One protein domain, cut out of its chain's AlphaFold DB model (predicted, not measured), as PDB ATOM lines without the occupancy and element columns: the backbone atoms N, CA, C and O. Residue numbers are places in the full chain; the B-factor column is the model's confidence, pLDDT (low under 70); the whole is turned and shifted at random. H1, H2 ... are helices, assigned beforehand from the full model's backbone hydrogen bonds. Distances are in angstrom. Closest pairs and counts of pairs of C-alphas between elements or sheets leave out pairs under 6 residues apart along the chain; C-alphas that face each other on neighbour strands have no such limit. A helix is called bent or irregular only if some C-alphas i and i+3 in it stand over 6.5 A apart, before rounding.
ATOM      1  N   THR A   6      24.715 -29.150  41.346       68.94
ATOM      2  CA  THR A   6      24.404 -28.143  42.364       68.94
ATOM      3  C   THR A   6      23.450 -27.065  41.856       68.94
ATOM      4  O   THR A   6      22.582 -26.612  42.594       68.94
ATOM      5  N   TYR A   7      23.570 -26.667  40.586       73.06
ATOM      6  CA  TYR A   7      22.662 -25.695  39.986       73.06
ATOM      7  C   TYR A   7      21.252 -26.274  39.908       73.06
ATOM      8  O   TYR A   7      20.327 -25.648  40.402       73.06
ATOM      9  N   TYR A   8      21.083 -27.500  39.408       72.06
ATOM     10  CA  TYR A   8      19.767 -28.152  39.383       72.06
ATOM     11  C   TYR A   8      19.242 -28.490  40.781       72.06
ATOM     12  O   TYR A   8      18.040 -28.408  41.014       72.06
ATOM     13  N   PHE A   9      20.126 -28.793  41.731       74.25
ATOM     14  CA  PHE A   9      19.760 -29.026  43.126       74.25
ATOM     15  C   PHE A   9      19.142 -27.795  43.792       74.25
ATOM     16  O   PHE A   9      18.247 -27.947  44.612       74.25
ATOM     17  N   ILE A  10      19.605 -26.590  43.448       77.94
ATOM     18  CA  ILE A  10      19.133 -25.327  44.034       77.94
ATOM     19  C   ILE A  10      18.007 -24.708  43.196       77.94
ATOM     20  O   ILE A  10      17.035 -24.189  43.742       77.94
ATOM     21  N   LEU A  11      18.114 -24.781  41.869       81.19
ATOM     22  CA  LEU A  11      17.173 -24.157  40.944       81.19
ATOM     23  C   LEU A  11      15.784 -24.796  41.031       81.19
ATOM     24  O   LEU A  11      14.786 -24.088  41.006       81.19
ATOM     25  N   TYR A  12      15.697 -26.118  41.157       78.56
ATOM     26  CA  TYR A  12      14.405 -26.809  41.206       78.56
ATOM     27  C   TYR A  12      13.586 -26.504  42.461       78.56
ATOM     28  O   TYR A  12      12.418 -26.161  42.304       78.56
ATOM     29  N   PRO A  13      14.149 -26.570  43.687       80.81
ATOM     30  CA  PRO A  13      13.434 -26.127  44.879       80.81
ATOM     31  C   PRO A  13      12.990 -24.668  44.766       80.81
ATOM     32  O   PRO A  13      11.883 -24.334  45.174       80.81
ATOM     33  N   LEU A  14      13.825 -23.812  44.166       83.81
ATOM     34  CA  LEU A  14      13.514 -22.399  43.960       83.81
ATOM     35  C   LEU A  14      12.343 -22.201  42.984       83.81
ATOM     36  O   LEU A  14      11.414 -21.454  43.284       83.81
ATOM     37  N   ILE A  15      12.351 -22.895  41.841       84.88
ATOM     38  CA  ILE A  15      11.249 -22.878  40.866       84.88
ATOM     39  C   ILE A  15       9.979 -23.453  41.496       84.88
ATOM     40  O   ILE A  15       8.902 -22.885  41.337       84.88
ATOM     41  N   PHE A  16      10.092 -24.551  42.241       81.69
ATOM     42  CA  PHE A  16       8.959 -25.189  42.900       81.69
ATOM     43  C   PHE A  16       8.324 -24.267  43.946       81.69
ATOM     44  O   PHE A  16       7.107 -24.100  43.959       81.69
ATOM     45  N   PHE A  17       9.143 -23.590  44.756       82.06
ATOM     46  CA  PHE A  17       8.687 -22.568  45.694       82.06
ATOM     47  C   PHE A  17       7.978 -21.414  44.974       82.06
ATOM     48  O   PHE A  17       6.896 -20.997  45.387       82.06
ATOM     49  N   LEU A  18       8.546 -20.933  43.866       84.81
ATOM     50  CA  LEU A  18       7.962 -19.859  43.068       84.81
ATOM     51  C   LEU A  18       6.583 -20.256  42.509       84.81
ATOM     52  O   LEU A  18       5.621 -19.509  42.669       84.81
ATOM     53  N   VAL A  19       6.465 -21.447  41.915       80.88
ATOM     54  CA  VAL A  19       5.205 -21.969  41.357       80.88
ATOM     55  C   VAL A  19       4.163 -22.207  42.449       80.88
ATOM     56  O   VAL A  19       2.992 -21.873  42.256       80.88
ATOM     57  N   PHE A  20       4.573 -22.742  43.601       75.69
ATOM     58  CA  PHE A  20       3.676 -22.994  44.727       75.69
ATOM     59  C   PHE A  20       3.148 -21.698  45.347       75.69
ATOM     60  O   PHE A  20       1.977 -21.626  45.699       75.69
ATOM     61  N   THR A  21       3.982 -20.659  45.431       77.81
ATOM     62  CA  THR A  21       3.585 -19.357  45.991       77.81
ATOM     63  C   THR A  21       2.732 -18.553  45.005       77.81
ATOM     64  O   THR A  21       1.772 -17.899  45.404       77.81
ATOM     65  N   LEU A  22       3.045 -18.614  43.705       80.62
ATOM     66  CA  LEU A  22       2.322 -17.876  42.664       80.62
ATOM     67  C   LEU A  22       1.005 -18.536  42.243       80.62
ATOM     68  O   LEU A  22       0.081 -17.817  41.874       80.62
ATOM     69  N   SER A  23       0.884 -19.867  42.300       74.00
ATOM     70  CA  SER A  23      -0.361 -20.570  41.934       74.00
ATOM     71  C   SER A  23      -1.604 -20.067  42.684       74.00
ATOM     72  O   SER A  23      -2.577 -19.715  42.019       74.00
ATOM     73  N   PRO A  24      -1.624 -19.978  44.029       72.12
ATOM     74  CA  PRO A  24      -2.805 -19.495  44.743       72.12
ATOM     75  C   PRO A  24      -3.121 -18.024  44.423       72.12
ATOM     76  O   PRO A  24      -4.293 -17.667  44.321       72.12
ATOM     77  N   ILE A  25      -2.094 -17.198  44.176       79.06
ATOM     78  CA  ILE A  25      -2.239 -15.782  43.800       79.06
ATOM     79  C   ILE A  25      -2.858 -15.640  42.400       79.06
ATOM     80  O   ILE A  25      -3.792 -14.862  42.219       79.06
ATOM     81  N   LEU A  26      -2.369 -16.390  41.405       74.94
ATOM     82  CA  LEU A  26      -2.881 -16.320  40.029       74.94
ATOM     83  C   LEU A  26      -4.302 -16.878  39.903       74.94
ATOM     84  O   LEU A  26      -5.104 -16.344  39.140       74.94
ATOM     85  N   PHE A  27      -4.619 -17.949  40.634       74.75
ATOM     86  CA  PHE A  27      -5.867 -18.694  40.458       74.75
ATOM     87  C   PHE A  27      -6.950 -18.377  41.500       74.75
ATOM     88  O   PHE A  27      -7.983 -19.042  41.489       74.75
ATOM     89  N   HIS A  28      -6.745 -17.368  42.365       67.00
ATOM     90  CA  HIS A  28      -7.717 -16.916  43.380       67.00
ATOM     91  C   HIS A  28      -8.334 -18.078  44.181       67.00
ATOM     92  O   HIS A  28      -9.541 -18.135  44.415       67.00
ATOM     93  N   LYS A  29      -7.496 -19.044  44.565       64.75
ATOM     94  CA  LYS A  29      -7.910 -20.271  45.248       64.75
ATOM     95  C   LYS A  29      -7.234 -20.313  46.613       64.75
ATOM     96  O   LYS A  29      -6.013 -20.200  46.673       64.75
ATOM     97  N   GLU A  30      -8.014 -20.479  47.682       62.66
ATOM     98  CA  GLU A  30      -7.502 -20.474  49.066       62.66
ATOM     99  C   GLU A  30      -6.472 -21.591  49.314       62.66
ATOM    100  O   GLU A  30      -5.467 -21.362  49.978       62.66
ATOM    101  N   GLU A  31      -6.652 -22.762  48.689       62.44
ATOM    102  CA  GLU A  31      -5.660 -23.841  48.660       62.44
ATOM    103  C   GLU A  31      -5.587 -24.465  47.257       62.44
ATOM    104  O   GLU A  31      -6.549 -25.048  46.748       62.44
ATOM    105  N   TYR A  32      -4.430 -24.341  46.600       59.69
ATOM    106  CA  TYR A  32      -4.187 -24.959  45.290       59.69
ATOM    107  C   TYR A  32      -3.777 -26.438  45.423       59.69
ATOM    108  O   TYR A  32      -4.076 -27.256  44.555       59.69
ATOM    109  N   THR A  33      -3.104 -26.798  46.521       62.84
ATOM    110  CA  THR A  33      -2.613 -28.152  46.822       62.84
ATOM    111  C   THR A  33      -2.423 -28.276  48.336       62.84
ATOM    112  O   THR A  33      -1.920 -27.339  48.958       62.84
ATOM    113  N   SER A  34      -2.818 -29.403  48.940       71.38
ATOM    114  CA  SER A  34      -2.604 -29.634  50.376       71.38
ATOM    115  C   SER A  34      -1.112 -29.557  50.690       71.38
ATOM    116  O   SER A  34      -0.301 -30.158  49.987       71.38
ATOM    117  N   MET A  35      -0.735 -28.879  51.776       72.81
ATOM    118  CA  MET A  35       0.662 -28.773  52.226       72.81
ATOM    119  C   MET A  35       1.359 -30.149  52.303       72.81
ATOM    120  O   MET A  35       2.559 -30.262  52.060       72.81
ATOM    121  N   LYS A  36       0.585 -31.212  52.573       75.31
ATOM    122  CA  LYS A  36       1.035 -32.611  52.577       75.31
ATOM    123  C   LYS A  36       1.444 -33.126  51.194       75.31
ATOM    124  O   LYS A  36       2.477 -33.782  51.091       75.31
ATOM    125  N   ASP A  37       0.676 -32.816  50.154       76.88
ATOM    126  CA  ASP A  37       0.986 -33.213  48.773       76.88
ATOM    127  C   ASP A  37       2.249 -32.504  48.275       76.88
ATOM    128  O   ASP A  37       3.132 -33.128  47.689       76.88
ATOM    129  N   THR A  38       2.391 -31.216  48.591       76.75
ATOM    130  CA  THR A  38       3.579 -30.420  48.252       76.75
ATOM    131  C   THR A  38       4.838 -30.988  48.895       76.75
ATOM    132  O   THR A  38       5.858 -31.165  48.226       76.75
ATOM    133  N   LEU A  39       4.764 -31.314  50.189       80.94
ATOM    134  CA  LEU A  39       5.861 -31.964  50.904       80.94
ATOM    135  C   LEU A  39       6.158 -33.356  50.338       80.94
ATOM    136  O   LEU A  39       7.327 -33.717  50.226       80.94
ATOM    137  N   GLY A  40       5.134 -34.110  49.929       83.75
ATOM    138  CA  GLY A  40       5.290 -35.409  49.274       83.75
ATOM    139  C   GLY A  40       6.072 -35.316  47.963       83.75
ATOM    140  O   GLY A  40       7.063 -36.023  47.785       83.75
ATOM    141  N   ILE A  41       5.685 -34.399  47.073       81.94
ATOM    142  CA  ILE A  41       6.360 -34.180  45.782       81.94
ATOM    143  C   ILE A  41       7.807 -33.719  45.996       81.94
ATOM    144  O   ILE A  41       8.723 -34.225  45.342       81.94
ATOM    145  N   LEU A  42       8.030 -32.806  46.944       82.50
ATOM    146  CA  LEU A  42       9.368 -32.315  47.272       82.50
ATOM    147  C   LEU A  42      10.267 -33.437  47.815       82.50
ATOM    148  O   LEU A  42      11.430 -33.549  47.425       82.50
ATOM    149  N   LEU A  43       9.732 -34.299  48.680       84.31
ATOM    150  CA  LEU A  43      10.475 -35.412  49.268       84.31
ATOM    151  C   LEU A  43      10.847 -36.454  48.206       84.31
ATOM    152  O   LEU A  43      12.003 -36.875  48.146       84.31
ATOM    153  N   VAL A  44       9.917 -36.806  47.313       84.31
ATOM    154  CA  VAL A  44      10.186 -37.706  46.177       84.31
ATOM    155  C   VAL A  44      11.287 -37.138  45.275       84.31
ATOM    156  O   VAL A  44      12.200 -37.868  44.888       84.31
ATOM    157  N   TYR A  45      11.257 -35.834  44.995       82.06
ATOM    158  CA  TYR A  45      12.293 -35.163  44.208       82.06
ATOM    159  C   TYR A  45      13.689 -35.293  44.842       82.06
ATOM    160  O   TYR A  45      14.649 -35.678  44.168       82.06
ATOM    161  N   TYR A  46      13.809 -35.046  46.150       79.75
ATOM    162  CA  TYR A  46      15.084 -35.188  46.859       79.75
ATOM    163  C   TYR A  46      15.581 -36.635  46.919       79.75
ATOM    164  O   TYR A  46      16.784 -36.865  46.777       79.75
ATOM    165  N   VAL A  47      14.684 -37.611  47.076       85.00
ATOM    166  CA  VAL A  47      15.040 -39.039  47.051       85.00
ATOM    167  C   VAL A  47      15.596 -39.441  45.684       85.00
ATOM    168  O   VAL A  47      16.626 -40.109  45.624       85.00
ATOM    169  N   LEU A  48      14.977 -38.997  44.585       83.06
ATOM    170  CA  LEU A  48      15.447 -39.295  43.227       83.06
ATOM    171  C   LEU A  48      16.843 -38.721  42.961       83.06
ATOM    172  O   LEU A  48      17.716 -39.415  42.438       83.06
ATOM    173  N   ILE A  49      17.083 -37.477  43.376       80.94
ATOM    174  CA  ILE A  49      18.406 -36.854  43.271       80.94
ATOM    175  C   ILE A  49      19.440 -37.574  44.127       80.94
ATOM    176  O   ILE A  49      20.555 -37.827  43.669       80.94
ATOM    177  N   SER A  50      19.089 -37.894  45.372       80.62
ATOM    178  CA  SER A  50      19.985 -38.598  46.285       80.62
ATOM    179  C   SER A  50      20.352 -39.977  45.738       80.62
ATOM    180  O   SER A  50      21.523 -40.348  45.766       80.62
ATOM    181  N   GLY A  51      19.389 -40.697  45.155       83.94
ATOM    182  CA  GLY A  51      19.623 -41.975  44.486       83.94
ATOM    183  C   GLY A  51      20.589 -41.855  43.306       83.94
ATOM    184  O   GLY A  51      21.511 -42.663  43.185       83.94
ATOM    185  N   TYR A  52      20.442 -40.816  42.480       82.00
ATOM    186  CA  TYR A  52      21.386 -40.540  41.394       82.00
ATOM    187  C   TYR A  52      22.803 -40.269  41.927       82.00
ATOM    188  O   TYR A  52      23.769 -40.842  41.426       82.00
ATOM    189  N   TYR A  53      22.932 -39.456  42.980       78.00
ATOM    190  CA  TYR A  53      24.224 -39.174  43.614       78.00
ATOM    191  C   TYR A  53      24.864 -40.430  44.215       78.00
ATOM    192  O   TYR A  53      26.057 -40.670  44.048       78.00
ATOM    193  N   PHE A  54      24.067 -41.261  44.887       83.06
ATOM    194  CA  PHE A  54      24.542 -42.504  45.480       83.06
ATOM    195  C   PHE A  54      25.092 -43.458  44.415       83.06
ATOM    196  O   PHE A  54      26.172 -44.015  44.596       83.06
ATOM    197  N   MET A  55      24.402 -43.592  43.279       83.25
ATOM    198  CA  MET A  55      24.879 -44.395  42.151       83.25
ATOM    199  C   MET A  55      26.185 -43.856  41.557       83.25
ATOM    200  O   MET A  55      27.076 -44.645  41.250       83.25
ATOM    201  N   ASP A  56      26.329 -42.533  41.433       80.75
ATOM    202  CA  ASP A  56      27.555 -41.902  40.928       80.75
ATOM    203  C   ASP A  56      28.748 -42.172  41.863       80.75
ATOM    204  O   ASP A  56      29.792 -42.659  41.425       80.75
ATOM    205  N   VAL A  57      28.557 -42.004  43.178       81.25
ATOM    206  CA  VAL A  57      29.578 -42.298  44.200       81.25
ATOM    207  C   VAL A  57      29.940 -43.785  44.234       81.25
ATOM    208  O   VAL A  57      31.117 -44.136  44.348       81.25
ATOM    209  N   VAL A  58      28.955 -44.683  44.149       83.69
ATOM    210  CA  VAL A  58      29.195 -46.135  44.117       83.69
ATOM    211  C   VAL A  58      29.961 -46.525  42.852       83.69
ATOM    212  O   VAL A  58      30.941 -47.265  42.946       83.69
ATOM    213  N   SER A  59      29.573 -45.989  41.695       80.56
ATOM    214  CA  SER A  59      30.262 -46.197  40.416       80.56
ATOM    215  C   SER A  59      31.719 -45.734  40.482       80.56
ATOM    216  O   SER A  59      32.632 -46.469  40.097       80.56
ATOM    217  N   GLU A  60      31.967 -44.555  41.055       82.94
ATOM    218  CA  GLU A  60      33.314 -44.012  41.218       82.94
ATOM    219  C   GLU A  60      34.168 -44.868  42.169       82.94
ATOM    220  O   GLU A  60      35.326 -45.166  41.860       82.94
ATOM    221  N   ARG A  61      33.593 -45.361  43.278       79.81
ATOM    222  CA  ARG A  61      34.276 -46.309  44.176       79.81
ATOM    223  C   ARG A  61      34.589 -47.643  43.501       79.81
ATOM    224  O   ARG A  61      35.695 -48.149  43.678       79.81
ATOM    225  N   MET A  62      33.660 -48.209  42.730       79.56
ATOM    226  CA  MET A  62      33.901 -49.455  41.992       79.56
ATOM    227  C   MET A  62      35.045 -49.285  40.991       79.56
ATOM    228  O   MET A  62      35.953 -50.111  40.950       79.56
ATOM    229  N   LYS A  63      35.055 -48.173  40.249       77.50
ATOM    230  CA  LYS A  63      36.096 -47.860  39.264       77.50
ATOM    231  C   LYS A  63      37.473 -47.632  39.899       77.50
ATOM    232  O   LYS A  63      38.491 -47.932  39.282       77.50
ATOM    233  N   LYS A  64      37.516 -47.098  41.123       74.06
ATOM    234  CA  LYS A  64      38.756 -46.908  41.887       74.06
ATOM    235  C   LYS A  64      39.306 -48.234  42.427       74.06
ATOM    236  O   LYS A  64      40.493 -48.487  42.277       74.06
ATOM    237  N   ASN A  65      38.438 -49.105  42.947       70.94
ATOM    238  CA  ASN A  65      38.813 -50.446  43.409       70.94
ATOM    239  C   ASN A  65      39.272 -51.384  42.278       70.94
ATOM    240  O   ASN A  65      40.003 -52.333  42.543       70.94
ATOM    241  N   ASP A  66      38.824 -51.152  41.044       67.50
ATOM    242  CA  ASP A  66      39.265 -51.901  39.862       67.50
ATOM    243  C   ASP A  66      40.696 -51.515  39.444       67.50
ATOM    244  O   ASP A  66      41.519 -52.380  39.160       67.50
ATOM    245  N   LYS A  67      41.034 -50.219  39.519       63.31
ATOM    246  CA  LYS A  67      42.389 -49.712  39.244       63.31
ATOM    247  C   LYS A  67      43.438 -50.114  40.281       63.31
ATOM    248  O   LYS A  67      44.591 -50.247  39.910       63.31
ATOM    249  N   ASP A  68      43.053 -50.286  41.546       60.66
ATOM    250  CA  ASP A  68      43.956 -50.759  42.614       60.66
ATOM    251  C   ASP A  68      44.270 -52.269  42.513       60.66
ATOM    252  O   ASP A  68      45.101 -52.787  43.255       60.66
ATOM    253  N   LYS A  69      43.584 -53.002  41.621       58.31
ATOM    254  CA  LYS A  69      43.793 -54.441  41.393       58.31
ATOM    255  C   LYS A  69      44.654 -54.767  40.161       58.31
ATOM    256  O   LYS A  69      44.925 -55.951  39.952       58.31
TER     257      LYS A  69
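This is residues 6 to 69 of the 70 residues of an uncharacterized protein of Bacillus cereus BAG6X1-2 (UniProt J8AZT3). Two helices of unequal length run side by side in opposite ways, loosely paired, with a loop joining them at one end. The longer one, H2, sticks out well past H1 with residues 50 to 67. The printed part has 64 residues with two named helices, H1 then H2, and no named strand; the class is all helix. It is an extended rod, with a radius of gyration of the C-alphas of 18.2 A and spans of 64 by 21 by 9 A.

H2, residues 35 to 67, and H1, residues 6 to 27, are close but not clearly touching, with 2 pairs of C-alphas within 8 A. Their closest C-alphas, those of Pro 13 and Leu 42, are 7.8 A apart. They run opposite ways at a shallow tilt of 12 degrees. Every O i to N i+4 pair of H2 is within hydrogen-bond range; in H1, 15 of 18 are.

H2 measures 48.5 A from C-alpha 35 at (0.662, -28.773, 52.226) to C-alpha 67 at (42.389, -49.712, 39.244). H1 measures 31.8 A and begins with C-alpha 6 at (24.404, -28.143, 42.364). H1 is irregular, but only just: C-alphas 21 and 24 are 6.51 A apart.

The farthest C-alphas, those of His 28 and Lys 69, are 63.8 A apart. The link from H1 to H2 is short, with 7 residues, and the printed part has no cut. Residues 25 to 30, of which 25 to 27 belong to H1, stand free. The mean pLDDT of the printed part is 76.7; residue 6, residues 28 to 33 and residues 66 to 69 are under 70.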